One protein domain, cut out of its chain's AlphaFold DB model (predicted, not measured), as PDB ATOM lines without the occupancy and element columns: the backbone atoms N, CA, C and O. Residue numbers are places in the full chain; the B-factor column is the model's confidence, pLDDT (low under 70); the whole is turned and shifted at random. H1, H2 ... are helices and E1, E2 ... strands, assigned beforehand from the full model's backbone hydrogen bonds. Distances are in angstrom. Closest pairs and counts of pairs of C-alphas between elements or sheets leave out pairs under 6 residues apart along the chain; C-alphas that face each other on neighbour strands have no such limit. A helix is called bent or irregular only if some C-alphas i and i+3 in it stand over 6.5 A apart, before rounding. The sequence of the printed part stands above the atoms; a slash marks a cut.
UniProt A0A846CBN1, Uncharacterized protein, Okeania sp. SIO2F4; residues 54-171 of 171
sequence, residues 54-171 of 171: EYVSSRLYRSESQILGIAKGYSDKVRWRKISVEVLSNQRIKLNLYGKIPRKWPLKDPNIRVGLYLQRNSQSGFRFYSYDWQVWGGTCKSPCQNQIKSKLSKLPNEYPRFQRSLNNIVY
ATOM      1  N   GLU A  54     227.331 256.191 280.910       73.69
ATOM      2  CA  GLU A  54     225.968 255.880 280.499       73.69
ATOM      3  C   GLU A  54     225.063 257.098 280.702       73.69
ATOM      4  O   GLU A  54     224.307 257.460 279.799       73.69
ATOM      5  N   TYR A  55     225.203 257.801 281.832       77.00
ATOM      6  CA  TYR A  55     224.513 259.070 282.057       77.00
ATOM      7  C   TYR A  55     224.908 260.120 281.010       77.00
ATOM      8  O   TYR A  55     224.044 260.759 280.404       77.00
ATOM      9  N   VAL A  56     226.210 260.281 280.757       75.06
ATOM     10  CA  VAL A  56     226.706 261.247 279.764       75.06
ATOM     11  C   VAL A  56     226.260 260.876 278.356       75.06
ATOM     12  O   VAL A  56     225.807 261.741 277.611       75.06
ATOM     13  N   SER A  57     226.312 259.594 278.012       76.00
ATOM     14  CA  SER A  57     225.810 259.063 276.749       76.00
ATOM     15  C   SER A  57     224.333 259.403 276.561       76.00
ATOM     16  O   SER A  57     223.962 260.006 275.554       76.00
ATOM     17  N   SER A  58     223.499 259.141 277.573       77.88
ATOM     18  CA  SER A  58     222.078 259.501 277.556       77.88
ATOM     19  C   SER A  58     221.856 261.009 277.390       77.88
ATOM     20  O   SER A  58     220.972 261.416 276.635       77.88
ATOM     21  N   ARG A  59     222.634 261.862 278.069       79.81
ATOM     22  CA  ARG A  59     222.540 263.323 277.890       79.81
ATOM     23  C   ARG A  59     222.901 263.747 276.470       79.81
ATOM     24  O   ARG A  59     222.147 264.494 275.855       79.81
ATOM     25  N   LEU A  60     224.003 263.234 275.928       82.12
ATOM     26  CA  LEU A  60     224.425 263.538 274.562       82.12
ATOM     27  C   LEU A  60     223.364 263.116 273.539       82.12
ATOM     28  O   LEU A  60     223.076 263.885 272.625       82.12
ATOM     29  N   TYR A  61     222.725 261.957 273.723       80.69
ATOM     30  CA  TYR A  61     221.595 261.542 272.887       80.69
ATOM     31  C   TYR A  61     220.422 262.527 272.950       80.69
ATOM     32  O   TYR A  61     219.884 262.908 271.914       80.69
ATOM     33  N   ARG A  62     220.051 263.003 274.146       82.56
ATOM     34  CA  ARG A  62     218.969 263.993 274.310       82.56
ATOM     35  C   ARG A  62     219.291 265.346 273.669       82.56
ATOM     36  O   ARG A  62     218.377 266.061 273.270       82.56
ATOM     37  N   SER A  63     220.572 265.672 273.525       84.69
ATOM     38  CA  SER A  63     221.049 266.911 272.905       84.69
ATOM     39  C   SER A  63     221.435 266.760 271.429       84.69
ATOM     40  O   SER A  63     222.139 267.618 270.892       84.69
ATOM     41  N   GLU A  64     220.959 265.715 270.740       84.62
ATOM     42  CA  GLU A  64     221.292 265.425 269.337       84.62
ATOM     43  C   GLU A  64     221.191 266.651 268.420       84.62
ATOM     44  O   GLU A  64     222.155 266.994 267.732       84.62
ATOM     45  N   SER A  65     220.063 267.365 268.445       84.12
ATOM     46  CA  SER A  65     219.846 268.543 267.595       84.12
ATOM     47  C   SER A  65     220.887 269.644 267.825       84.12
ATOM     48  O   SER A  65     221.360 270.258 266.865       84.12
ATOM     49  N   GLN A  66     221.278 269.877 269.081       84.19
ATOM     50  CA  GLN A  66     222.292 270.872 269.442       84.19
ATOM     51  C   GLN A  66     223.679 270.430 268.972       84.19
ATOM     52  O   GLN A  66     224.404 271.218 268.369       84.19
ATOM     53  N   ILE A  67     224.027 269.157 269.170       82.88
ATOM     54  CA  ILE A  67     225.307 268.578 268.741       82.88
ATOM     55  C   ILE A  67     225.451 268.638 267.217       82.88
ATOM     56  O   ILE A  67     226.493 269.055 266.708       82.88
ATOM     57  N   LEU A  68     224.401 268.284 266.472       85.31
ATOM     58  CA  LEU A  68     224.381 268.418 265.014       85.31
ATOM     59  C   LEU A  68     224.494 269.889 264.584       85.31
ATOM     60  O   LEU A  68     225.138 270.182 263.577       85.31
ATOM     61  N   GLY A  69     223.902 270.816 265.342       83.06
ATOM     62  CA  GLY A  69     224.056 272.259 265.150       83.06
ATOM     63  C   GLY A  69     225.502 272.724 265.318       83.06
ATOM     64  O   GLY A  69     226.036 273.388 264.431       83.06
ATOM     65  N   ILE A  70     226.164 272.301 266.398       80.69
ATOM     66  CA  ILE A  70     227.588 272.565 266.631       80.69
ATOM     67  C   ILE A  70     228.409 272.002 265.463       80.69
ATOM     68  O   ILE A  70     229.208 272.729 264.881       80.69
ATOM     69  N   ALA A  71     228.176 270.746 265.064       81.81
ATOM     70  CA  ALA A  71     228.908 270.083 263.983       81.81
ATOM     71  C   ALA A  71     228.783 270.804 262.625       81.81
ATOM     72  O   ALA A  71     229.752 270.855 261.863       81.81
ATOM     73  N   LYS A  72     227.623 271.407 262.322       80.69
ATOM     74  CA  LYS A  72     227.444 272.248 261.120       80.69
ATOM     75  C   LYS A  72     228.389 273.453 261.109       80.69
ATOM     76  O   LYS A  72     228.856 273.820 260.037       80.69
ATOM     77  N   GLY A  73     228.716 274.019 262.273       74.88
ATOM     78  CA  GLY A  73     229.655 275.140 262.394       74.88
ATOM     79  C   GLY A  73     231.087 274.825 261.944       74.88
ATOM     80  O   GLY A  73     231.811 275.743 261.578       74.88
ATOM     81  N   TYR A  74     231.481 273.547 261.916       72.69
ATOM     82  CA  TYR A  74     232.820 273.099 261.492       72.69
ATOM     83  C   TYR A  74     232.849 272.602 260.044       72.69
ATOM     84  O   TYR A  74     233.913 272.438 259.448       72.69
ATOM     85  N   SER A  75     231.685 272.301 259.462       71.75
ATOM     86  CA  SER A  75     231.607 271.878 258.069       71.75
ATOM     87  C   SER A  75     230.234 272.155 257.465       71.75
ATOM     88  O   SER A  75     229.314 271.344 257.564       71.75
ATOM     89  N   ASP A  76     230.135 273.276 256.754       72.50
ATOM     90  CA  ASP A  76     229.008 273.647 255.888       72.50
ATOM     91  C   ASP A  76     228.798 272.642 254.739       72.50
ATOM     92  O   ASP A  76     227.690 272.445 254.239       72.50
ATOM     93  N   LYS A  77     229.875 271.956 254.347       76.69
ATOM     94  CA  LYS A  77     229.907 270.946 253.279       76.69
ATOM     95  C   LYS A  77     229.481 269.555 253.730       76.69
ATOM     96  O   LYS A  77     229.483 268.643 252.906       76.69
ATOM     97  N   VAL A  78     229.136 269.354 255.001       81.44
ATOM     98  CA  VAL A  78     228.605 268.079 255.489       81.44
ATOM     99  C   VAL A  78     227.198 268.289 256.017       81.44
ATOM    100  O   VAL A  78     226.952 269.040 256.957       81.44
ATOM    101  N   ARG A  79     226.245 267.553 255.446       89.25
ATOM    102  CA  ARG A  79     224.887 267.487 255.972       89.25
ATOM    103  C   ARG A  79     224.832 266.417 257.055       89.25
ATOM    104  O   ARG A  79     224.567 265.253 256.753       89.25
ATOM    105  N   TRP A  80     225.107 266.816 258.294       88.31
ATOM    106  CA  TRP A  80     225.007 265.962 259.483       88.31
ATOM    107  C   TRP A  80     223.565 265.500 259.715       88.31
ATOM    108  O   TRP A  80     222.625 266.278 259.535       88.31
ATOM    109  N   ARG A  81     223.388 264.218 260.048       90.69
ATOM    110  CA  ARG A  81     222.080 263.539 260.066       90.69
ATOM    111  C   ARG A  81     221.757 262.828 261.359       90.69
ATOM    112  O   ARG A  81     220.593 262.783 261.719       90.69
ATOM    113  N   LYS A  82     222.760 262.193 261.950       91.19
ATOM    114  CA  LYS A  82     222.571 261.265 263.053       91.19
ATOM    115  C   LYS A  82     223.774 261.331 263.966       91.19
ATOM    116  O   LYS A  82     224.906 261.447 263.481       91.19
ATOM    117  N   ILE A  83     223.526 261.166 265.255       88.19
ATOM    118  CA  ILE A  83     224.570 260.849 266.222       88.19
ATOM    119  C   ILE A  83     224.452 259.404 266.715       88.19
ATOM    120  O   ILE A  83     223.388 258.788 266.701       88.19
ATOM    121  N   SER A  84     225.576 258.846 267.141       87.75
ATOM    122  CA  SER A  84     225.628 257.624 267.934       87.75
ATOM    123  C   SER A  84     226.680 257.815 269.006       87.75
ATOM    124  O   SER A  84     227.764 258.314 268.721       87.75
ATOM    125  N   VAL A  85     226.385 257.392 270.222       86.56
ATOM    126  CA  VAL A  85     227.336 257.374 271.327       86.56
ATOM    127  C   VAL A  85     227.678 255.931 271.646       86.56
ATOM    128  O   VAL A  85     226.795 255.089 271.795       86.56
ATOM    129  N   GLU A  86     228.969 255.663 271.731       86.19
ATOM    130  CA  GLU A  86     229.536 254.378 272.107       86.19
ATOM    131  C   GLU A  86     230.289 254.561 273.426       86.19
ATOM    132  O   GLU A  86     231.158 255.429 273.545       86.19
ATOM    133  N   VAL A  87     229.930 253.775 274.438       85.19
ATOM    134  CA  VAL A  87     230.633 253.766 275.723       85.19
ATOM    135  C   VAL A  87     231.787 252.779 275.612       85.19
ATOM    136  O   VAL A  87     231.566 251.598 275.375       85.19
ATOM    137  N   LEU A  88     233.018 253.268 275.768       82.19
ATOM    138  CA  LEU A  88     234.224 252.439 275.696       82.19
ATOM    139  C   LEU A  88     234.642 251.949 277.087       82.19
ATOM    140  O   LEU A  88     235.143 250.839 277.234       82.19
ATOM    141  N   SER A  89     234.472 252.793 278.108       80.25
ATOM    142  CA  SER A  89     234.708 252.458 279.515       80.25
ATOM    143  C   SER A  89     234.041 253.474 280.446       80.25
ATOM    144  O   SER A  89     233.562 254.515 279.995       80.25
ATOM    145  N   ASN A  90     234.133 253.234 281.761       72.38
ATOM    146  CA  ASN A  90     233.730 254.150 282.845       72.38
ATOM    147  C   ASN A  90     234.313 255.585 282.751       72.38
ATOM    148  O   ASN A  90     233.837 256.504 283.427       72.38
ATOM    149  N   GLN A  91     235.334 255.795 281.920       78.88
ATOM    150  CA  GLN A  91     235.993 257.085 281.724       78.88
ATOM    151  C   GLN A  91     236.074 257.510 280.260       78.88
ATOM    152  O   GLN A  91     236.543 258.615 279.997       78.88
ATOM    153  N   ARG A  92     235.673 256.673 279.299       83.56
ATOM    154  CA  ARG A  92     235.877 256.952 277.873       83.56
ATOM    155  C   ARG A  92     234.621 256.671 277.072       83.56
ATOM    156  O   ARG A  92     234.042 255.592 277.155       83.56
ATOM    157  N   ILE A  93     234.248 257.639 276.247       85.12
ATOM    158  CA  ILE A  93     233.134 257.526 275.309       85.12
ATOM    159  C   ILE A  93     233.573 258.005 273.931       85.12
ATOM    160  O   ILE A  93     234.461 258.852 273.799       85.12
ATOM    161  N   LYS A  94     232.918 257.484 272.904       87.25
ATOM    162  CA  LYS A  94     233.086 257.898 271.520       87.25
ATOM    163  C   LYS A  94     231.769 258.438 270.983       87.25
ATOM    164  O   LYS A  94     230.767 257.730 270.920       87.25
ATOM    165  N   LEU A  95     231.785 259.698 270.566       87.88
ATOM    166  CA  LEU A  95     230.674 260.353 269.889       87.88
ATOM    167  C   LEU A  95     230.875 260.241 268.376       87.88
ATOM    168  O   LEU A  95     231.754 260.881 267.806       87.88
ATOM    169  N   ASN A  96     230.057 259.428 267.722       88.69
ATOM    170  CA  ASN A  96     230.048 259.256 266.277       88.69
ATOM    171  C   ASN A  96     229.022 260.199 265.638       88.69
ATOM    172  O   ASN A  96     227.819 260.083 265.870       88.69
ATOM    173  N   LEU A  97     229.498 261.105 264.787       89.81
ATOM    174  CA  LEU A  97     228.680 262.006 263.981       89.81
ATOM    175  C   LEU A  97     228.594 261.462 262.558       89.81
ATOM    176  O   LEU A  97     229.622 261.281 261.907       89.81
ATOM    177  N   TYR A  98     227.380 261.226 262.066       90.56
ATOM    178  CA  TYR A  98     227.130 260.706 260.723       90.56
ATOM    179  C   TYR A  98     226.518 261.777 259.830       90.56
ATOM    180  O   TYR A  98     225.598 262.499 260.225       90.56
ATOM    181  N   GLY A  99     226.992 261.852 258.591       90.44
ATOM    182  CA  GLY A  99     226.511 262.814 257.613       90.44
ATOM    183  C   GLY A  99     226.655 262.340 256.175       90.44
ATOM    184  O   GLY A  99     227.141 261.245 255.889       90.44
ATOM    185  N   LYS A 100     226.228 263.209 255.259       88.94
ATOM    186  CA  LYS A 100     226.467 263.080 253.818       88.94
ATOM    187  C   LYS A 100     227.201 264.306 253.306       88.94
ATOM    188  O   LYS A 100     226.930 265.409 253.775       88.94
ATOM    189  N   ILE A 101     228.091 264.118 252.342       85.31
ATOM    190  CA  ILE A 101     228.813 265.219 251.697       85.31
ATOM    191  C   ILE A 101     228.071 265.546 250.401       85.31
ATOM    192  O   ILE A 101     228.126 264.732 249.480       85.31
ATOM    193  N   PRO A 102     227.366 266.685 250.298       83.06
ATOM    194  CA  PRO A 102     226.619 267.015 249.096       83.06
ATOM    195  C   PRO A 102     227.559 267.162 247.899       83.06
ATOM    196  O   PRO A 102     228.599 267.827 247.976       83.06
ATOM    197  N   ARG A 103     227.193 266.551 246.774       76.06
ATOM    198  CA  ARG A 103     227.889 266.712 245.495       76.06
ATOM    199  C   ARG A 103     226.960 267.351 244.472       76.06
ATOM    200  O   ARG A 103     225.739 267.285 244.574       76.06
ATOM    201  N   LYS A 104     227.560 267.985 243.463       77.75
ATOM    202  CA  LYS A 104     226.803 268.418 242.289       77.75
ATOM    203  C   LYS A 104     226.345 267.172 241.530       77.75
ATOM    204  O   LYS A 104     227.132 266.240 241.332       77.75
ATOM    205  N   TRP A 105     225.076 267.167 241.136       64.06
ATOM    206  CA  TRP A 105     224.494 266.146 240.267       64.06
ATOM    207  C   TRP A 105     225.370 265.970 239.008       64.06
ATOM    208  O   TRP A 105     225.907 266.972 238.529       64.06
ATOM    209  N   PRO A 106     225.587 264.741 238.490       75.12
ATOM    210  CA  PRO A 106     224.898 263.471 238.780       75.12
ATOM    211  C   PRO A 106     225.571 262.582 239.845       75.12
ATOM    212  O   PRO A 106     225.253 261.399 239.972       75.12
ATOM    213  N   LEU A 107     226.539 263.101 240.603       78.31
ATOM    214  CA  LEU A 107     227.321 262.277 241.525       78.31
ATOM    215  C   LEU A 107     226.510 261.878 242.766       78.31
ATOM    216  O   LEU A 107     225.877 262.715 243.403       78.31
ATOM    217  N   LYS A 108     226.589 260.599 243.153       81.44
ATOM    218  CA  LYS A 108     226.009 260.111 244.413       81.44
ATOM    219  C   LYS A 108     226.782 260.670 245.611       81.44
ATOM    220  O   LYS A 108     228.005 260.511 245.682       81.44
ATOM    221  N   ASP A 109     226.052 261.236 246.568       84.12
ATOM    222  CA  ASP A 109     226.600 261.738 247.830       84.12
ATOM    223  C   ASP A 109     227.281 260.609 248.627       84.12
ATOM    224  O   ASP A 109     226.630 259.607 248.947       84.12
ATOM    225  N   PRO A 110     228.570 260.742 248.984       85.50
ATOM    226  CA  PRO A 110     229.215 259.820 249.905       85.50
ATOM    227  C   PRO A 110     228.716 260.039 251.338       85.50
ATOM    228  O   PRO A 110     228.357 261.153 251.744       85.50
ATOM    229  N   ASN A 111     228.744 258.968 252.124       87.94
ATOM    230  CA  ASN A 111     228.522 259.022 253.563       87.94
ATOM    231  C   ASN A 111     229.838 259.327 254.276       87.94
ATOM    232  O   ASN A 111     230.916 258.943 253.815       87.94
ATOM    233  N   ILE A 112     229.736 259.992 255.418       86.44
ATOM    234  CA  ILE A 112     230.865 260.299 256.288       86.44
ATOM    235  C   ILE A 112     230.500 260.017 257.742       86.44
ATOM    236  O   ILE A 112     229.381 260.298 258.175       86.44
ATOM    237  N   ARG A 113     231.467 259.493 258.495       89.38
ATOM    238  CA  ARG A 113     231.450 259.432 259.955       89.38
ATOM    239  C   ARG A 113     232.687 260.113 260.504       89.38
ATOM    240  O   ARG A 113     233.783 259.888 259.998       89.38
ATOM    241  N   VAL A 114     232.503 260.889 261.561       85.88
ATOM    242  CA  VAL A 114     233.585 261.410 262.398       85.88
ATOM    243  C   VAL A 114     233.356 260.892 263.812       85.88
ATOM    244  O   VAL A 114     232.300 261.143 264.387       85.88
ATOM    245  N   GLY A 115     234.307 260.124 264.339       87.94
ATOM    246  CA  GLY A 115     234.295 259.642 265.715       87.94
ATOM    247  C   GLY A 115     235.138 260.556 266.593       87.94
ATOM    248  O   GLY A 115     236.317 260.754 266.318       87.94
ATOM    249  N   LEU A 116     234.548 261.112 267.645       85.19
ATOM    250  CA  LEU A 116     235.213 261.999 268.595       85.19
ATOM    251  C   LEU A 116     235.365 261.277 269.928       85.19
ATOM    252  O   LEU A 116     234.369 260.888 270.539       85.19
ATOM    253  N   TYR A 117     236.603 261.094 270.370       84.88
ATOM    254  CA  TYR A 117     236.907 260.376 271.597       84.88
ATOM    255  C   TYR A 117     237.035 261.358 272.756       84.88
ATOM    256  O   TYR A 117     237.817 262.315 272.718       84.88
ATOM    257  N   LEU A 118     236.241 261.102 273.790       81.75
ATOM    258  CA  LEU A 118     236.131 261.926 274.979       81.75
ATOM    259  C   LEU A 118     236.564 261.099 276.190       81.75
ATOM    260  O   LEU A 118     236.109 259.970 276.381       81.75
ATOM    261  N   GLN A 119     237.429 261.671 277.019       83.06
ATOM    262  CA  GLN A 119     237.900 261.087 278.264       83.06
ATOM    263  C   GLN A 119     237.472 261.955 279.442       83.06
ATOM    264  O   GLN A 119     237.669 263.167 279.444       83.06
ATOM    265  N   ARG A 120     236.925 261.323 280.472       74.94
ATOM    266  CA  ARG A 120     236.590 261.965 281.735       74.94
ATOM    267  C   ARG A 120     237.858 262.448 282.437       74.94
ATOM    268  O   ARG A 120     238.835 261.720 282.579       74.94
ATOM    269  N   ASN A 121     237.808 263.683 282.895       70.75
ATOM    270  CA  ASN A 121     238.799 264.366 283.694       70.75
ATOM    271  C   ASN A 121     238.169 264.698 285.050       70.75
ATOM    272  O   ASN A 121     237.051 265.209 285.116       70.75
ATOM    273  N   SER A 122     238.905 264.419 286.123       60.03
ATOM    274  CA  SER A 122     238.465 264.589 287.512       60.03
ATOM    275  C   SER A 122     238.123 266.033 287.899       60.03
ATOM    276  O   SER A 122     237.397 266.235 288.862       60.03
ATOM    277  N   GLN A 123     238.605 267.032 287.157       60.84
ATOM    278  CA  GLN A 123     238.456 268.453 287.485       60.84
ATOM    279  C   GLN A 123     237.502 269.202 286.543       60.84
ATOM    280  O   GLN A 123     236.992 270.257 286.902       60.84
ATOM    281  N   SER A 124     237.283 268.704 285.319       54.41
ATOM    282  CA  SER A 124     236.627 269.485 284.254       54.41
ATOM    283  C   SER A 124     235.721 268.669 283.322       54.41
ATOM    284  O   SER A 124     235.484 269.087 282.186       54.41
ATOM    285  N   GLY A 125     235.249 267.500 283.761       68.19
ATOM    286  CA  GLY A 125     234.220 266.749 283.040       68.19
ATOM    287  C   GLY A 125     234.847 265.978 281.894       68.19
ATOM    288  O   GLY A 125     235.888 265.368 282.090       68.19
ATOM    289  N   PHE A 126     234.267 265.974 280.698       70.00
ATOM    290  CA  PHE A 126     234.873 265.268 279.565       70.00
ATOM    291  C   PHE A 126     235.844 266.171 278.790       70.00
ATOM    292  O   PHE A 126     235.605 267.353 278.552       70.00
ATOM    293  N   ARG A 127     236.988 265.608 278.400       75.88
ATOM    294  CA  ARG A 127     237.993 266.237 277.545       75.88
ATOM    295  C   ARG A 127     238.121 265.449 276.259       75.88
ATOM    296  O   ARG A 127     238.203 264.226 276.275       75.88
ATOM    297  N   PHE A 128     238.156 266.160 275.146       77.69
ATOM    298  CA  PHE A 128     238.475 265.560 273.865       77.69
ATOM    299  C   PHE A 128     239.964 265.193 273.825       77.69
ATOM    300  O   PHE A 128     240.792 265.992 274.260       77.69
ATOM    301  N   TYR A 129     240.304 264.003 273.325       78.31
ATOM    302  CA  TYR A 129     241.706 263.564 273.244       78.31
ATOM    303  C   TYR A 129     242.110 262.979 271.888       78.31
ATOM    304  O   TYR A 129     243.286 263.020 271.538       78.31
ATOM    305  N   SER A 130     241.170 262.448 271.102       82.69
ATOM    306  CA  SER A 130     241.464 261.962 269.752       82.69
ATOM    307  C   SER A 130     240.222 261.929 268.872       82.69
ATOM    308  O   SER A 130     239.090 262.031 269.345       82.69
ATOM    309  N   TYR A 131     240.427 261.740 267.571       84.31
ATOM    310  CA  TYR A 131     239.350 261.521 266.614       84.31
ATOM    311  C   TYR A 131     239.724 260.459 265.585       84.31
ATOM    312  O   TYR A 131     240.898 260.224 265.307       84.31
ATOM    313  N   ASP A 132     238.699 259.862 264.991       84.12
ATOM    314  CA  ASP A 132     238.798 259.113 263.749       84.12
ATOM    315  C   ASP A 132     237.758 259.611 262.745       84.12
ATOM    316  O   ASP A 132     236.865 260.401 263.064       84.12
ATOM    317  N   TRP A 133     237.886 259.165 261.502       85.56
ATOM    318  CA  TRP A 133     236.886 259.435 260.487       85.56
ATOM    319  C   TRP A 133     236.885 258.350 259.417       85.56
ATOM    320  O   TRP A 133     237.875 257.651 259.201       85.56
ATOM    321  N   GLN A 134     235.754 258.219 258.736       84.50
ATOM    322  CA  GLN A 134     235.564 257.271 257.650       84.50
ATOM    323  C   GLN A 134     234.635 257.877 256.601       84.50
ATOM    324  O   GLN A 134     233.636 258.506 256.944       84.50
ATOM    325  N   VAL A 135     234.946 257.666 255.323       84.12
ATOM    326  CA  VAL A 135     234.086 258.036 254.190       84.12
ATOM    327  C   VAL A 135     233.823 256.788 253.367       84.12
ATOM    328  O   VAL A 135     234.754 256.043 253.064       84.12
ATOM    329  N   TRP A 136     232.566 256.546 253.009       83.00
ATOM    330  CA  TRP A 136     232.185 255.377 252.219       83.00
ATOM    331  C   TRP A 136     230.952 255.640 251.362       83.00
ATOM    332  O   TRP A 136     230.157 256.550 251.611       83.00
ATOM    333  N   GLY A 137     230.772 254.787 250.355       76.75
ATOM    334  CA  GLY A 137     229.699 254.929 249.382       76.75
ATOM    335  C   GLY A 137     229.858 256.168 248.495       76.75
ATOM    336  O   GLY A 137     230.784 256.970 248.635       76.75
ATOM    337  N   GLY A 138     228.935 256.307 247.546       77.50
ATOM    338  CA  GLY A 138     229.005 257.355 246.531       77.50
ATOM    339  C   GLY A 138     230.209 257.201 245.595       77.50
ATOM    340  O   GLY A 138     230.863 256.161 245.541       77.50
ATOM    341  N   THR A 139     230.506 258.252 244.836       71.50
ATOM    342  CA  THR A 139     231.628 258.284 243.877       71.50
ATOM    343  C   THR A 139     232.919 258.861 244.476       71.50
ATOM    344  O   THR A 139     233.851 259.207 243.751       71.50
ATOM    345  N   CYS A 140     233.007 258.997 245.804       66.56
ATOM    346  CA  CYS A 140     234.151 259.623 246.470       66.56
ATOM    347  C   CYS A 140     235.305 258.626 246.672       66.56
ATOM    348  O   CYS A 140     235.524 258.115 247.770       66.56
ATOM    349  N   LYS A 141     236.053 258.368 245.593       70.75
ATOM    350  CA  LYS A 141     237.404 257.778 245.622       70.75
ATOM    351  C   LYS A 141     238.468 258.887 245.705       70.75
ATOM    352  O   LYS A 141     238.135 260.075 245.657       70.75
ATOM    353  N   SER A 142     239.745 258.533 245.850       62.59
ATOM    354  CA  SER A 142     240.848 259.502 245.706       62.59
ATOM    355  C   SER A 142     240.695 260.266 244.374       62.59
ATOM    356  O   SER A 142     240.392 259.613 243.375       62.59
ATOM    357  N   PRO A 143     240.799 261.613 244.325       66.00
ATOM    358  CA  PRO A 143     241.346 262.547 245.325       66.00
ATOM    359  C   PRO A 143     240.329 263.143 246.323       66.00
ATOM    360  O   PRO A 143     240.719 263.872 247.236       66.00
ATOM    361  N   CYS A 144     239.033 262.838 246.191       70.88
ATOM    362  CA  CYS A 144     237.968 263.364 247.061       70.88
ATOM    363  C   CYS A 144     238.223 263.034 248.544       70.88
ATOM    364  O   CYS A 144     238.132 263.909 249.405       70.88
ATOM    365  N   GLN A 145     238.635 261.795 248.832       70.25
ATOM    366  CA  GLN A 145     238.952 261.347 250.193       70.25
ATOM    367  C   GLN A 145     240.139 262.102 250.806       70.25
ATOM    368  O   GLN A 145     240.093 262.443 251.984       70.25
ATOM    369  N   ASN A 146     241.161 262.438 250.012       70.94
ATOM    370  CA  ASN A 146     242.330 263.185 250.487       70.94
ATOM    371  C   ASN A 146     241.973 264.631 250.849       70.94
ATOM    372  O   ASN A 146     242.445 265.155 251.854       70.94
ATOM    373  N   GLN A 147     241.089 265.263 250.075       70.06
ATOM    374  CA  GLN A 147     240.600 266.608 250.384       70.06
ATOM    375  C   GLN A 147     239.751 266.630 251.660       70.06
ATOM    376  O   GLN A 147     239.851 267.567 252.450       70.06
ATOM    377  N   ILE A 148     238.931 265.599 251.884       68.06
ATOM    378  CA  ILE A 148     238.160 265.453 253.124       68.06
ATOM    379  C   ILE A 148     239.104 265.201 254.300       68.06
ATOM    380  O   ILE A 148     239.019 265.917 255.295       68.06
ATOM    381  N   LYS A 149     240.061 264.274 254.153       69.62
ATOM    382  CA  LYS A 149     241.112 263.999 255.144       69.62
ATOM    383  C   LYS A 149     241.839 265.273 255.560       69.62
ATOM    384  O   LYS A 149     241.966 265.528 256.748       69.62
ATOM    385  N   SER A 150     242.263 266.082 254.590       69.31
ATOM    386  CA  SER A 150     242.981 267.341 254.822       69.31
ATOM    387  C   SER A 150     242.134 268.404 255.532       69.31
ATOM    388  O   SER A 150     242.653 269.200 256.311       69.31
ATOM    389  N   LYS A 151     240.818 268.434 255.296       65.75
ATOM    390  CA  LYS A 151     239.913 269.346 256.011       65.75
ATOM    391  C   LYS A 151     239.641 268.874 257.432       65.75
ATOM    392  O   LYS A 151     239.696 269.677 258.355       65.75
ATOM    393  N   LEU A 152     239.413 267.576 257.621       65.00
ATOM    394  CA  LEU A 152     239.238 266.993 258.950       65.00
ATOM    395  C   LEU A 152     240.524 267.070 259.775       65.00
ATOM    396  O   LEU A 152     240.455 267.289 260.976       65.00
ATOM    397  N   SER A 153     241.699 266.993 259.147       63.84
ATOM    398  CA  SER A 153     242.975 267.159 259.846       63.84
ATOM    399  C   SER A 153     243.220 268.571 260.375       63.84
ATOM    400  O   SER A 153     244.198 268.769 261.088       63.84
ATOM    401  N   LYS A 154     242.361 269.548 260.047       60.97
ATOM    402  CA  LYS A 154     242.370 270.900 260.634       60.97
ATOM    403  C   LYS A 154     241.438 271.055 261.838       60.97
ATOM    404  O   LYS A 154     241.613 272.003 262.600       60.97
ATOM    405  N   LEU A 155     240.544 270.089 262.076       57.25
ATOM    406  CA  LEU A 155     239.755 270.028 263.306       57.25
ATOM    407  C   LEU A 155     240.601 270.133 264.600       57.25
ATOM    408  O   LEU A 155     240.105 270.787 265.510       57.25
ATOM    409  N   PRO A 156     241.858 269.618 264.699       53.47
ATOM    410  CA  PRO A 156     242.789 269.842 265.815       53.47
ATOM    411  C   PRO A 156     242.758 271.238 266.437       53.47
ATOM    412  O   PRO A 156     242.638 271.370 267.654       53.47
ATOM    413  N   ASN A 157     242.800 272.275 265.600       52.44
ATOM    414  CA  ASN A 157     242.868 273.664 266.053       52.44
ATOM    415  C   ASN A 157     241.489 274.260 266.374       52.44
ATOM    416  O   ASN A 157     241.392 275.241 267.107       52.44
ATOM    417  N   GLU A 158     240.415 273.668 265.855       56.59
ATOM    418  CA  GLU A 158     239.037 274.121 266.061       56.59
ATOM    419  C   GLU A 158     238.324 273.336 267.190       56.59
ATOM    420  O   GLU A 158     237.309 273.791 267.728       56.59
ATOM    421  N   TYR A 159     238.900 272.213 267.647       61.53
ATOM    422  CA  TYR A 159     238.390 271.394 268.755       61.53
ATOM    423  C   TYR A 159     238.161 272.126 270.075       61.53
ATOM    424  O   TYR A 159     237.179 271.781 270.733       61.53
ATOM    425  N   PRO A 160     238.967 273.119 270.506       63.69
ATOM    426  CA  PRO A 160     238.729 273.772 271.791       63.69
ATOM    427  C   PRO A 160     237.347 274.435 271.875       63.69
ATOM    428  O   PRO A 160     236.729 274.443 272.941       63.69
ATOM    429  N   ARG A 161     236.824 274.948 270.748       65.25
ATOM    430  CA  ARG A 161     235.458 275.490 270.674       65.25
ATOM    431  C   ARG A 161     234.418 274.373 270.746       65.25
ATOM    432  O   ARG A 161     233.478 274.489 271.525       65.25
ATOM    433  N   PHE A 162     234.614 273.283 270.004       68.38
ATOM    434  CA  PHE A 162     233.686 272.147 269.976       68.38
ATOM    435  C   PHE A 162     233.586 271.490 271.355       68.38
ATOM    436  O   PHE A 162     232.492 271.242 271.853       68.38
ATOM    437  N   GLN A 163     234.734 271.284 272.000       66.12
ATOM    438  CA  GLN A 163     234.848 270.754 273.351       66.12
ATOM    439  C   GLN A 163     234.163 271.663 274.371       66.12
ATOM    440  O   GLN A 163     233.413 271.172 275.203       66.12
ATOM    441  N   ARG A 164     234.370 272.985 274.301       70.31
ATOM    442  CA  ARG A 164     233.691 273.929 275.200       70.31
ATOM    443  C   ARG A 164     232.172 273.865 275.030       70.31
ATOM    444  O   ARG A 164     231.456 273.794 276.023       70.31
ATOM    445  N   SER A 165     231.685 273.836 273.789       71.44
ATOM    446  CA  SER A 165     230.252 273.715 273.504       71.44
ATOM    447  C   SER A 165     229.667 272.377 273.964       71.44
ATOM    448  O   SER A 165     228.571 272.365 274.510       71.44
ATOM    449  N   LEU A 166     230.391 271.264 273.797       69.50
ATOM    450  CA  LEU A 166     229.970 269.964 274.330       69.50
ATOM    451  C   LEU A 166     229.979 269.926 275.858       69.50
ATOM    452  O   LEU A 166     229.078 269.344 276.454       69.50
ATOM    453  N   ASN A 167     230.960 270.555 276.503       69.81
ATOM    454  CA  ASN A 167     231.019 270.603 277.958       69.81
ATOM    455  C   ASN A 167     229.788 271.307 278.531       69.81
ATOM    456  O   ASN A 167     229.207 270.792 279.475       69.81
ATOM    457  N   ASN A 168     229.312 272.381 277.899       70.06
ATOM    458  CA  ASN A 168     228.075 273.061 278.305       70.06
ATOM    459  C   ASN A 168     226.801 272.206 278.156       70.06
ATOM    460  O   ASN A 168     225.768 272.569 278.700       70.06
ATOM    461  N   ILE A 169     226.843 271.126 277.372       69.06
ATOM    462  CA  ILE A 169     225.720 270.190 277.203       69.06
ATOM    463  C   ILE A 169     225.779 269.076 278.257       69.06
ATOM    464  O   ILE A 169     224.756 268.553 278.699       69.06
ATOM    465  N   VAL A 170     226.993 268.657 278.614       63.19
ATOM    466  CA  VAL A 170     227.219 267.523 279.513       63.19
ATOM    467  C   VAL A 170     227.162 267.944 280.985       63.19
ATOM    468  O   VAL A 170     226.696 267.142 281.795       63.19
ATOM    469  N   TYR A 171     227.561 269.177 281.311       59.16
ATOM    470  CA  TYR A 171     227.401 269.814 282.625       59.16
ATOM    471  C   TYR A 171     225.981 270.340 282.822       59.16
ATOM    472  O   TYR A 171     225.330 269.931 283.810       59.16
TER     473      TYR A 171
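AT A GLANCE: This is residues 54 to 171 of the 171 residues of an uncharacterized protein of Okeania sp. SIO2F4 (UniProt A0A846CBN1). A long, twisted sheet of four strands forms a wall, and four helices cover one of its faces in a second layer. H1 and H2 are over the E1 side and H3 and H4 over the E4 side, with H4 reaching across to meet H2 and H1. The 118 printed residues hold four named helices and four named strands in the order H1 H2 E1 E2 E3 E4 H3 H4, a mixed class; the sheet, E1 E2 E3 E4, is antiparallel and a meander, each strand the antiparallel neighbour of the one before. The whole is compact, with a radius of gyration of the C-alphas of 14.7 A, but elongated, spanning 49 by 25 by 24 A.

IN THESE COORDINATES: H1 is residues 54 to 62, 12.4 A long, and begins at C-alpha 54 (225.968, 255.880, 280.499). H2 is residues 64 to 74, 15.9 A. E1, residues 79 to 89, is 29.6 A and bends by 53 degrees at residue 82. E2 is residues 92 to 100, 26.5 A, and E3 residues 111 to 121, 32.3 A. E4, residues 125 to 136, is 32.9 A, begins at C-alpha 125 (234.220, 266.749, 283.040) and bends by 59 degrees at residue 129. H3 is residues 144 to 152, 12.5 A. H4, residues 155 to 170, is 20.6 A and ends at C-alpha 170 (227.219, 267.523, 279.513); it is irregular, with C-alphas 157 and 160 7.1 A apart, and has a kink of 37 degrees near residue 162.

HOW THE PARTS SIT: E1 and E2 form a hairpin, with N 84 and O 96 2.9 A apart, within hydrogen-bond range. In the hairpin E2 and E3, N 95 and O 116 are 2.8 A apart; in the hairpin E3 and E4, N 115 and O 132 are 2.9 A apart. H1 is on the sheet at a height of 7.7 A, over E2. H2, height 8.9 A, runs across the strands, at 70 degrees to E1 on the local plane. H3, height 10.0 A, runs along E4 at 4 degrees on the local plane. H4, height 8.7 A, is over E4 at 58 degrees on the local plane, slantwise but only just. H2, H3 and H4 lie on the same face. H4 touches H2 at a shallow tilt of 22 degrees, opposite ways, the closest C-alphas being those of Ile 70 and Phe 162, 7.0 A apart. With residues 169 to 170 alone H4 touches H1, about perpendicular at 82 degrees; the closest C-alphas are those of Val 56 and Val 170, 6.3 A apart. H3 is apart from H1 and H2. Each O i to N i+4 pair is within range in H1 and H3, but 6 of 7 in H2 and 8 of 12 in H4.

THE WHOLE: The C-alphas of Pro 106 and Gln 123 are the two farthest apart, at 50.8 A. The printed part has no cut, and no link is long. Mean pLDDT of the printed part is 76.7; 29 residues are under 70, among them 122 to 125 and 148 to 163.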